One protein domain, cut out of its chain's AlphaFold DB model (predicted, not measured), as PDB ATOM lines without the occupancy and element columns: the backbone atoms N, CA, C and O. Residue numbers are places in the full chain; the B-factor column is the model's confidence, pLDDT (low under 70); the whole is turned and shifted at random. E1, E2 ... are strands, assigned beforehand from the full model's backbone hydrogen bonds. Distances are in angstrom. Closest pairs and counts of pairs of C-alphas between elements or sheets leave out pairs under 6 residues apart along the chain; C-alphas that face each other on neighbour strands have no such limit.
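This is residues 86 to 151 of the 151 residues of the protein "Wall-associated receptor kinase galacturonan-binding protein" of Medicago truncatula (UniProt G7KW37). With little regular structure, this is a long irregular stretch, residues 86 to 129, that loops widely before a single bent hairpin of strands E1 and E2. Residues 93 to 101 and 108 to 117 stick out. The printed part has 66 residues, no named helix and two antiparallel strands, order E1 - E2; its class is all strand, with only 15 residues in named elements. It is loose, with a radius of gyration of the C-alphas of 15.3 A and spans of 45 by 36 by 21 A.

Start at C-alpha 86, (-42.877, -0.437, -8.774). Find E1, residues 130 to 136, 20.3 A long, from C-alpha 130 at (-32.935, 8.166, -4.418). E2, residues 139 to 146, runs 21.3 A to C-alpha 146 at (-32.226, 12.279, -7.397).

E1 and E2 form a hairpin with a tight link, their directions 164 degrees apart. Look for N 134 and O 142, 2.8 A apart, within hydrogen-bond range. E2 bends by 54 degrees at residue 142.

The farthest C-alphas, Asp 111 and Phe 151, are 49.8 A apart. The printed part has no cut. Residues 89 to 106 and residue 151 have pLDDT under 70.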
ATOM      1  N   VAL A  86     -43.970   0.550  -8.827       73.94
ATOM      2  CA  VAL A  86     -42.877  -0.437  -8.774       73.94
ATOM      3  C   VAL A  86     -42.283  -0.555  -7.368       73.94
ATOM      4  O   VAL A  86     -42.120  -1.653  -6.836       73.94
ATOM      5  N   HIS A  87     -41.987   0.580  -6.731       73.56
ATOM      6  CA  HIS A  87     -41.403   0.613  -5.395       73.56
ATOM      7  C   HIS A  87     -41.860   1.846  -4.621       73.56
ATOM      8  O   HIS A  87     -41.972   2.937  -5.176       73.56
ATOM      9  N   CYS A  88     -42.078   1.693  -3.314       71.06
ATOM     10  CA  CYS A  88     -42.218   2.837  -2.431       71.06
ATOM     11  C   CYS A  88     -41.726   2.535  -1.016       71.06
ATOM     12  O   CYS A  88     -42.398   1.863  -0.235       71.06
ATOM     13  N   SER A  89     -40.568   3.095  -0.668       66.56
ATOM     14  CA  SER A  89     -39.909   2.885   0.624       66.56
ATOM     15  C   SER A  89     -40.664   3.511   1.804       66.56
ATOM     16  O   SER A  89     -40.630   2.981   2.914       66.56
ATOM     17  N   LYS A  90     -41.376   4.626   1.576       66.69
ATOM     18  CA  LYS A  90     -42.078   5.398   2.621       66.69
ATOM     19  C   LYS A  90     -43.593   5.522   2.413       66.69
ATOM     20  O   LYS A  90     -44.241   6.257   3.155       66.69
ATOM     21  N   CYS A  91     -44.194   4.769   1.487       64.19
ATOM     22  CA  CYS A  91     -45.654   4.718   1.319       64.19
ATOM     23  C   CYS A  91     -46.310   3.887   2.430       64.19
ATOM     24  O   CYS A  91     -47.003   2.904   2.174       64.19
ATOM     25  N   LYS A  92     -46.131   4.273   3.694       49.81
ATOM     26  CA  LYS A  92     -46.970   3.761   4.775       49.81
ATOM     27  C   LYS A  92     -48.363   4.359   4.602       49.81
ATOM     28  O   LYS A  92     -48.642   5.448   5.094       49.81
ATOM     29  N   LYS A  93     -49.275   3.660   3.922       47.84
ATOM     30  CA  LYS A  93     -50.697   3.996   4.053       47.84
ATOM     31  C   LYS A  93     -51.182   3.516   5.416       47.84
ATOM     32  O   LYS A  93     -51.077   2.343   5.759       47.84
ATOM     33  N   ARG A  94     -51.795   4.436   6.163       45.91
ATOM     34  CA  ARG A  94     -52.470   4.267   7.461       45.91
ATOM     35  C   ARG A  94     -53.715   3.352   7.413       45.91
ATOM     36  O   ARG A  94     -54.643   3.532   8.191       45.91
ATOM     37  N   ARG A  95     -53.776   2.385   6.490       43.62
ATOM     38  CA  ARG A  95     -54.866   1.410   6.342       43.62
ATOM     39  C   ARG A  95     -54.340   0.091   5.779       43.62
ATOM     40  O   ARG A  95     -54.471  -0.173   4.592       43.62
ATOM     41  N   SER A  96     -53.758  -0.717   6.655       39.00
ATOM     42  CA  SER A  96     -54.084  -2.137   6.813       39.00
ATOM     43  C   SER A  96     -53.220  -2.660   7.956       39.00
ATOM     44  O   SER A  96     -52.003  -2.760   7.823       39.00
ATOM     45  N   LYS A  97     -53.841  -2.966   9.101       39.22
ATOM     46  CA  LYS A  97     -53.270  -3.892  10.084       39.22
ATOM     47  C   LYS A  97     -53.231  -5.261   9.408       39.22
ATOM     48  O   LYS A  97     -54.133  -6.057   9.589       39.22
ATOM     49  N   ASN A  98     -52.259  -5.459   8.535       37.16
ATOM     50  CA  ASN A  98     -51.813  -6.746   8.044       37.16
ATOM     51  C   ASN A  98     -50.408  -6.502   7.514       37.16
ATOM     52  O   ASN A  98     -50.225  -5.945   6.433       37.16
ATOM     53  N   ASN A  99     -49.432  -6.886   8.333       39.19
ATOM     54  CA  ASN A  99     -48.046  -7.082   7.943       39.19
ATOM     55  C   ASN A  99     -47.996  -7.975   6.701       39.19
ATOM     56  O   ASN A  99     -47.965  -9.198   6.796       39.19
ATOM     57  N   LYS A 100     -48.008  -7.367   5.520       38.75
ATOM     58  CA  LYS A 100     -47.525  -7.993   4.298       38.75
ATOM     59  C   LYS A 100     -46.584  -6.980   3.682       38.75
ATOM     60  O   LYS A 100     -47.024  -6.030   3.048       38.75
ATOM     61  N   ASN A 101     -45.318  -7.163   4.053       39.62
ATOM     62  CA  ASN A 101     -44.069  -6.854   3.366       39.62
ATOM     63  C   ASN A 101     -44.240  -6.032   2.092       39.62
ATOM     64  O   ASN A 101     -45.068  -6.398   1.266       39.62
ATOM     65  N   ASN A 102     -43.398  -5.008   1.919       44.62
ATOM     66  CA  ASN A 102     -43.130  -4.308   0.659       44.62
ATOM     67  C   ASN A 102     -43.066  -5.303  -0.515       44.62
ATOM     68  O   ASN A 102     -41.991  -5.765  -0.891       44.62
ATOM     69  N   LYS A 103     -44.217  -5.696  -1.067       46.69
ATOM     70  CA  LYS A 103     -44.279  -6.564  -2.230       46.69
ATOM     71  C   LYS A 103     -43.866  -5.653  -3.358       46.69
ATOM     72  O   LYS A 103     -44.621  -4.761  -3.736       46.69
ATOM     73  N   HIS A 104     -42.646  -5.857  -3.832       52.62
ATOM     74  CA  HIS A 104     -42.268  -5.462  -5.172       52.62
ATOM     75  C   HIS A 104     -43.406  -5.939  -6.086       52.62
ATOM     76  O   HIS A 104     -43.653  -7.144  -6.186       52.62
ATOM     77  N   LEU A 105     -44.202  -5.009  -6.617       63.44
ATOM     78  CA  LEU A 105     -45.306  -5.313  -7.528       63.44
ATOM     79  C   LEU A 105     -44.682  -5.602  -8.893       63.44
ATOM     80  O   LEU A 105     -44.786  -4.817  -9.836       63.44
ATOM     81  N   THR A 106     -43.952  -6.719  -8.963       69.62
ATOM     82  CA  THR A 106     -43.422  -7.247 -10.212       69.62
ATOM     83  C   THR A 106     -44.603  -7.748 -11.021       69.62
ATOM     84  O   THR A 106     -45.303  -8.670 -10.600       69.62
ATOM     85  N   ILE A 107     -44.822  -7.146 -12.182       80.69
ATOM     86  CA  ILE A 107     -45.757  -7.670 -13.167       80.69
ATOM     87  C   ILE A 107     -45.014  -8.756 -13.936       80.69
ATOM     88  O   ILE A 107     -43.949  -8.501 -14.493       80.69
ATOM     89  N   ASN A 108     -45.561  -9.968 -13.945       83.38
ATOM     90  CA  ASN A 108     -45.035 -11.041 -14.770       83.38
ATOM     91  C   ASN A 108     -45.795 -11.066 -16.099       83.38
ATOM     92  O   ASN A 108     -46.959 -11.453 -16.128       83.38
ATOM     93  N   LEU A 109     -45.133 -10.633 -17.173       88.25
ATOM     94  CA  LEU A 109     -45.669 -10.677 -18.538       88.25
ATOM     95  C   LEU A 109     -45.259 -11.948 -19.297       88.25
ATOM     96  O   LEU A 109     -45.586 -12.086 -20.475       88.25
ATOM     97  N   ARG A 110     -44.535 -12.873 -18.650       87.00
ATOM     98  CA  ARG A 110     -44.144 -14.144 -19.266       87.00
ATOM     99  C   ARG A 110     -45.393 -14.902 -19.708       87.00
ATOM    100  O   ARG A 110     -46.391 -14.915 -18.994       87.00
ATOM    101  N   ASP A 111     -45.316 -15.496 -20.894       89.19
ATOM    102  CA  ASP A 111     -46.394 -16.261 -21.535       89.19
ATOM    103  C   ASP A 111     -47.642 -15.429 -21.911       89.19
ATOM    104  O   ASP A 111     -48.606 -15.965 -22.457       89.19
ATOM    105  N   SER A 112     -47.616 -14.112 -21.673       92.12
ATOM    106  CA  SER A 112     -48.624 -13.170 -22.162       92.12
ATOM    107  C   SER A 112     -48.228 -12.602 -23.535       92.12
ATOM    108  O   SER A 112     -47.041 -12.553 -23.858       92.12
ATOM    109  N   PRO A 113     -49.190 -12.114 -24.341       93.38
ATOM    110  CA  PRO A 113     -48.904 -11.446 -25.610       93.38
ATOM    111  C   PRO A 113     -48.385 -10.010 -25.426       93.38
ATOM    112  O   PRO A 113     -48.133  -9.318 -26.409       93.38
ATOM    113  N   PHE A 114     -48.266  -9.530 -24.185       92.06
ATOM    114  CA  PHE A 114     -47.893  -8.155 -23.890       92.06
ATOM    115  C   PHE A 114     -46.390  -8.010 -23.689       92.06
ATOM    116  O   PHE A 114     -45.755  -8.776 -22.965       92.06
ATOM    117  N   ILE A 115     -45.848  -6.943 -24.266       88.81
ATOM    118  CA  ILE A 115     -44.481  -6.490 -24.040       88.81
ATOM    119  C   ILE A 115     -44.494  -5.025 -23.626       88.81
ATOM    120  O   ILE A 115     -45.368  -4.246 -24.001       88.81
ATOM    121  N   TYR A 116     -43.498  -4.650 -22.837       86.56
ATOM    122  CA  TYR A 116     -43.254  -3.261 -22.497       86.56
ATOM    123  C   TYR A 116     -42.724  -2.505 -23.721       86.56
ATOM    124  O   TYR A 116     -41.813  -2.984 -24.393       86.56
ATOM    125  N   SER A 117     -43.277  -1.318 -23.995       86.44
ATOM    126  CA  SER A 117     -42.800  -0.470 -25.095       86.44
ATOM    127  C   SER A 117     -41.354  -0.036 -24.858       86.44
ATOM    128  O   SER A 117     -41.019   0.449 -23.779       86.44
ATOM    129  N   HIS A 118     -40.493  -0.185 -25.861       80.81
ATOM    130  CA  HIS A 118     -39.093   0.217 -25.744       80.81
ATOM    131  C   HIS A 118     -38.942   1.742 -25.584       80.81
ATOM    132  O   HIS A 118     -38.153   2.194 -24.760       80.81
ATOM    133  N   ASP A 119     -39.764   2.522 -26.294       84.62
ATOM    134  CA  ASP A 119     -39.567   3.974 -26.427       84.62
ATOM    135  C   ASP A 119     -40.591   4.819 -25.655       84.62
ATOM    136  O   ASP A 119     -40.351   5.995 -25.381       84.62
ATOM    137  N   LEU A 120     -41.748   4.248 -25.297       87.94
ATOM    138  CA  LEU A 120     -42.854   5.005 -24.683       87.94
ATOM    139  C   LEU A 120     -42.978   4.799 -23.172       87.94
ATOM    140  O   LEU A 120     -43.783   5.463 -22.514       87.94
ATOM    141  N   ASN A 121     -42.180   3.900 -22.599       83.88
ATOM    142  CA  ASN A 121     -42.169   3.697 -21.162       83.88
ATOM    143  C   ASN A 121     -41.561   4.898 -20.438       83.88
ATOM    144  O   ASN A 121     -40.464   5.354 -20.746       83.88
ATOM    145  N   LYS A 122     -42.256   5.363 -19.400       85.06
ATOM    146  CA  LYS A 122     -41.770   6.413 -18.504       85.06
ATOM    147  C   LYS A 122     -41.563   5.829 -17.120       85.06
ATOM    148  O   LYS A 122     -42.497   5.312 -16.508       85.06
ATOM    149  N   PHE A 123     -40.339   5.937 -16.621       80.19
ATOM    150  CA  PHE A 123     -40.000   5.568 -15.257       80.19
ATOM    151  C   PHE A 123     -39.832   6.834 -14.419       80.19
ATOM    152  O   PHE A 123     -39.147   7.767 -14.830       80.19
ATOM    153  N   LEU A 124     -40.498   6.887 -13.266       81.12
ATOM    154  CA  LEU A 124     -40.551   8.081 -12.430       81.12
ATOM    155  C   LEU A 124     -40.264   7.719 -10.976       81.12
ATOM    156  O   LEU A 124     -40.953   6.890 -10.381       81.12
ATOM    157  N   ALA A 125     -39.259   8.375 -10.404       78.88
ATOM    158  CA  ALA A 125     -38.888   8.243  -9.003       78.88
ATOM    159  C   ALA A 125     -39.069   9.588  -8.289       78.88
ATOM    160  O   ALA A 125     -38.574  10.614  -8.749       78.88
ATOM    161  N   PHE A 126     -39.750   9.577  -7.142       79.62
ATOM    162  CA  PHE A 126     -39.964  10.766  -6.316       79.62
ATOM    163  C   PHE A 126     -39.203  10.671  -4.991       79.62
ATOM    164  O   PHE A 126     -39.255   9.650  -4.304       79.62
ATOM    165  N   GLY A 127     -38.546  11.766  -4.605       78.75
ATOM    166  CA  GLY A 127     -37.903  11.963  -3.301       78.75
ATOM    167  C   GLY A 127     -36.428  12.366  -3.399       78.75
ATOM    168  O   GLY A 127     -35.901  12.550  -4.494       78.75
ATOM    169  N   CYS A 128     -35.780  12.510  -2.242       83.56
ATOM    170  CA  CYS A 128     -34.397  12.977  -2.110       83.56
ATOM    171  C   CYS A 128     -33.417  11.810  -1.969       83.56
ATOM    172  O   CYS A 128     -33.728  10.851  -1.261       83.56
ATOM    173  N   ASN A 129     -32.230  11.930  -2.570       82.81
ATOM    174  CA  ASN A 129     -31.152  10.933  -2.487       82.81
ATOM    175  C   ASN A 129     -31.629   9.517  -2.832       82.81
ATOM    176  O   ASN A 129     -31.373   8.552  -2.113       82.81
ATOM    177  N   ASN A 130     -32.363   9.414  -3.938       79.25
ATOM    178  CA  ASN A 130     -32.935   8.166  -4.418       79.25
ATOM    179  C   ASN A 130     -32.233   7.734  -5.698       79.25
ATOM    180  O   ASN A 130     -32.065   8.538  -6.611       79.25
ATOM    181  N   PHE A 131     -31.906   6.451  -5.789       83.69
ATOM    182  CA  PHE A 131     -31.489   5.800  -7.024       83.69
ATOM    183  C   PHE A 131     -32.419   4.625  -7.292       83.69
ATOM    184  O   PHE A 131     -32.742   3.852  -6.389       83.69
ATOM    185  N   SER A 132     -32.862   4.488  -8.534       78.94
ATOM    186  CA  SER A 132     -33.658   3.352  -8.966       78.94
ATOM    187  C   SER A 132     -33.299   2.984 -10.398       78.94
ATOM    188  O   SER A 132     -33.039   3.858 -11.218       78.94
ATOM    189  N   SER A 133     -33.259   1.685 -10.682       78.94
ATOM    190  CA  SER A 133     -32.888   1.138 -11.984       78.94
ATOM    191  C   SER A 133     -33.964   0.183 -12.490       78.94
ATOM    192  O   SER A 133     -34.605  -0.524 -11.710       78.94
ATOM    193  N   LEU A 134     -34.154   0.178 -13.805       76.06
ATOM    194  CA  LEU A 134     -34.978  -0.772 -14.529       76.06
ATOM    195  C   LEU A 134     -34.070  -1.869 -15.084       76.06
ATOM    196  O   LEU A 134     -33.088  -1.570 -15.766       76.06
ATOM    197  N   GLN A 135     -34.409  -3.125 -14.806       76.81
ATOM    198  CA  GLN A 135     -33.663  -4.279 -15.302       76.81
ATOM    199  C   GLN A 135     -34.524  -5.133 -16.234       76.81
ATOM    200  O   GLN A 135     -35.675  -5.430 -15.920       76.81
ATOM    201  N   SER A 136     -33.943  -5.565 -17.352       74.00
ATOM    202  CA  SER A 136     -34.512  -6.535 -18.285       74.00
ATOM    203  C   SER A 136     -33.541  -7.700 -18.447       74.00
ATOM    204  O   SER A 136     -32.391  -7.502 -18.835       74.00
ATOM    205  N   ASN A 137     -33.974  -8.913 -18.098       77.31
ATOM    206  CA  ASN A 137     -33.161 -10.134 -18.178       77.31
ATOM    207  C   ASN A 137     -31.754 -10.002 -17.540       77.31
ATOM    208  O   ASN A 137     -30.754 -10.428 -18.110       77.31
ATOM    209  N   GLY A 138     -31.671  -9.341 -16.379       78.44
ATOM    210  CA  GLY A 138     -30.411  -9.092 -15.663       78.44
ATOM    211  C   GLY A 138     -29.572  -7.915 -16.181       78.44
ATOM    212  O   GLY A 138     -28.544  -7.604 -15.588       78.44
ATOM    213  N   THR A 139     -30.002  -7.232 -17.246       78.94
ATOM    214  CA  THR A 139     -29.331  -6.037 -17.786       78.94
ATOM    215  C   THR A 139     -30.049  -4.762 -17.355       78.94
ATOM    216  O   THR A 139     -31.277  -4.693 -17.409       78.94
ATOM    217  N   THR A 140     -29.308  -3.739 -16.919       82.31
ATOM    218  CA  THR A 140     -29.891  -2.423 -16.614       82.31
ATOM    219  C   THR A 140     -30.214  -1.701 -17.915       82.31
ATOM    220  O   THR A 140     -29.311  -1.358 -18.670       82.31
ATOM    221  N   VAL A 141     -31.499  -1.448 -18.154       81.44
ATOM    222  CA  VAL A 141     -31.998  -0.774 -19.366       81.44
ATOM    223  C   VAL A 141     -32.341   0.698 -19.126       81.44
ATOM    224  O   VAL A 141     -32.598   1.437 -20.068       81.44
ATOM    225  N   GLY A 142     -32.333   1.150 -17.870       81.62
ATOM    226  CA  GLY A 142     -32.557   2.551 -17.525       81.62
ATOM    227  C   GLY A 142     -32.537   2.798 -16.021       81.62
ATOM    228  O   GLY A 142     -32.432   1.865 -15.225       81.62
ATOM    229  N   GLY A 143     -32.656   4.059 -15.612       83.12
ATOM    230  CA  GLY A 143     -32.739   4.417 -14.201       83.12
ATOM    231  C   GLY A 143     -33.037   5.892 -13.957       83.12
ATOM    232  O   GLY A 143     -32.970   6.718 -14.861       83.12
ATOM    233  N   CYS A 144     -33.362   6.211 -12.708       84.50
ATOM    234  CA  CYS A 144     -33.536   7.567 -12.209       84.50
ATOM    235  C   CYS A 144     -32.670   7.765 -10.967       84.50
ATOM    236  O   CYS A 144     -32.642   6.908 -10.079       84.50
ATOM    237  N   ALA A 145     -32.020   8.922 -10.883       86.69
ATOM    238  CA  ALA A 145     -31.305   9.369  -9.701       86.69
ATOM    239  C   ALA A 145     -31.805  10.758  -9.294       86.69
ATOM    240  O   ALA A 145     -32.047  11.614 -10.141       86.69
ATOM    241  N   SER A 146     -31.950  10.978  -7.995       86.19
ATOM    242  CA  SER A 146     -32.226  12.279  -7.397       86.19
ATOM    243  C   SER A 146     -31.157  12.540  -6.353       86.19
ATOM    244  O   SER A 146     -30.961  11.710  -5.466       86.19
ATOM    245  N   ILE A 147     -30.472  13.675  -6.469       85.12
ATOM    246  CA  ILE A 147     -29.435  14.122  -5.539       85.12
ATOM    247  C   ILE A 147     -29.938  15.415  -4.913       85.12
ATOM    248  O   ILE A 147     -30.348  16.335  -5.619       85.12
ATOM    249  N   SER A 148     -29.939  15.478  -3.589       84.19
ATOM    250  CA  SER A 148     -30.372  16.659  -2.848       84.19
ATOM    251  C   SER A 148     -29.208  17.201  -2.020       84.19
ATOM    252  O   SER A 148     -28.555  16.408  -1.336       84.19
ATOM    253  N   PRO A 149     -28.933  18.519  -2.062       79.38
ATOM    254  CA  PRO A 149     -27.890  19.119  -1.237       79.38
ATOM    255  C   PRO A 149     -28.191  18.906   0.254       79.38
ATOM    256  O   PRO A 149     -29.341  19.005   0.685       79.38
ATOM    257  N   GLN A 150     -27.155  18.582   1.028       71.69
ATOM    258  CA  GLN A 150     -27.199  18.581   2.490       71.69
ATOM    259  C   GLN A 150     -26.844  19.995   2.956       71.69
ATOM    260  O   GLN A 150     -25.723  20.442   2.721       71.69
ATOM    261  N   PHE A 151     -27.811  20.690   3.550       60.53
ATOM    262  CA  PHE A 151     -27.600  21.937   4.286       60.53
ATOM    263  C   PHE A 151     -27.684  21.650   5.782       60.53
ATOM    264  O   PHE A 151     -28.539  20.808   6.155       60.53
TER     265      PHE A 151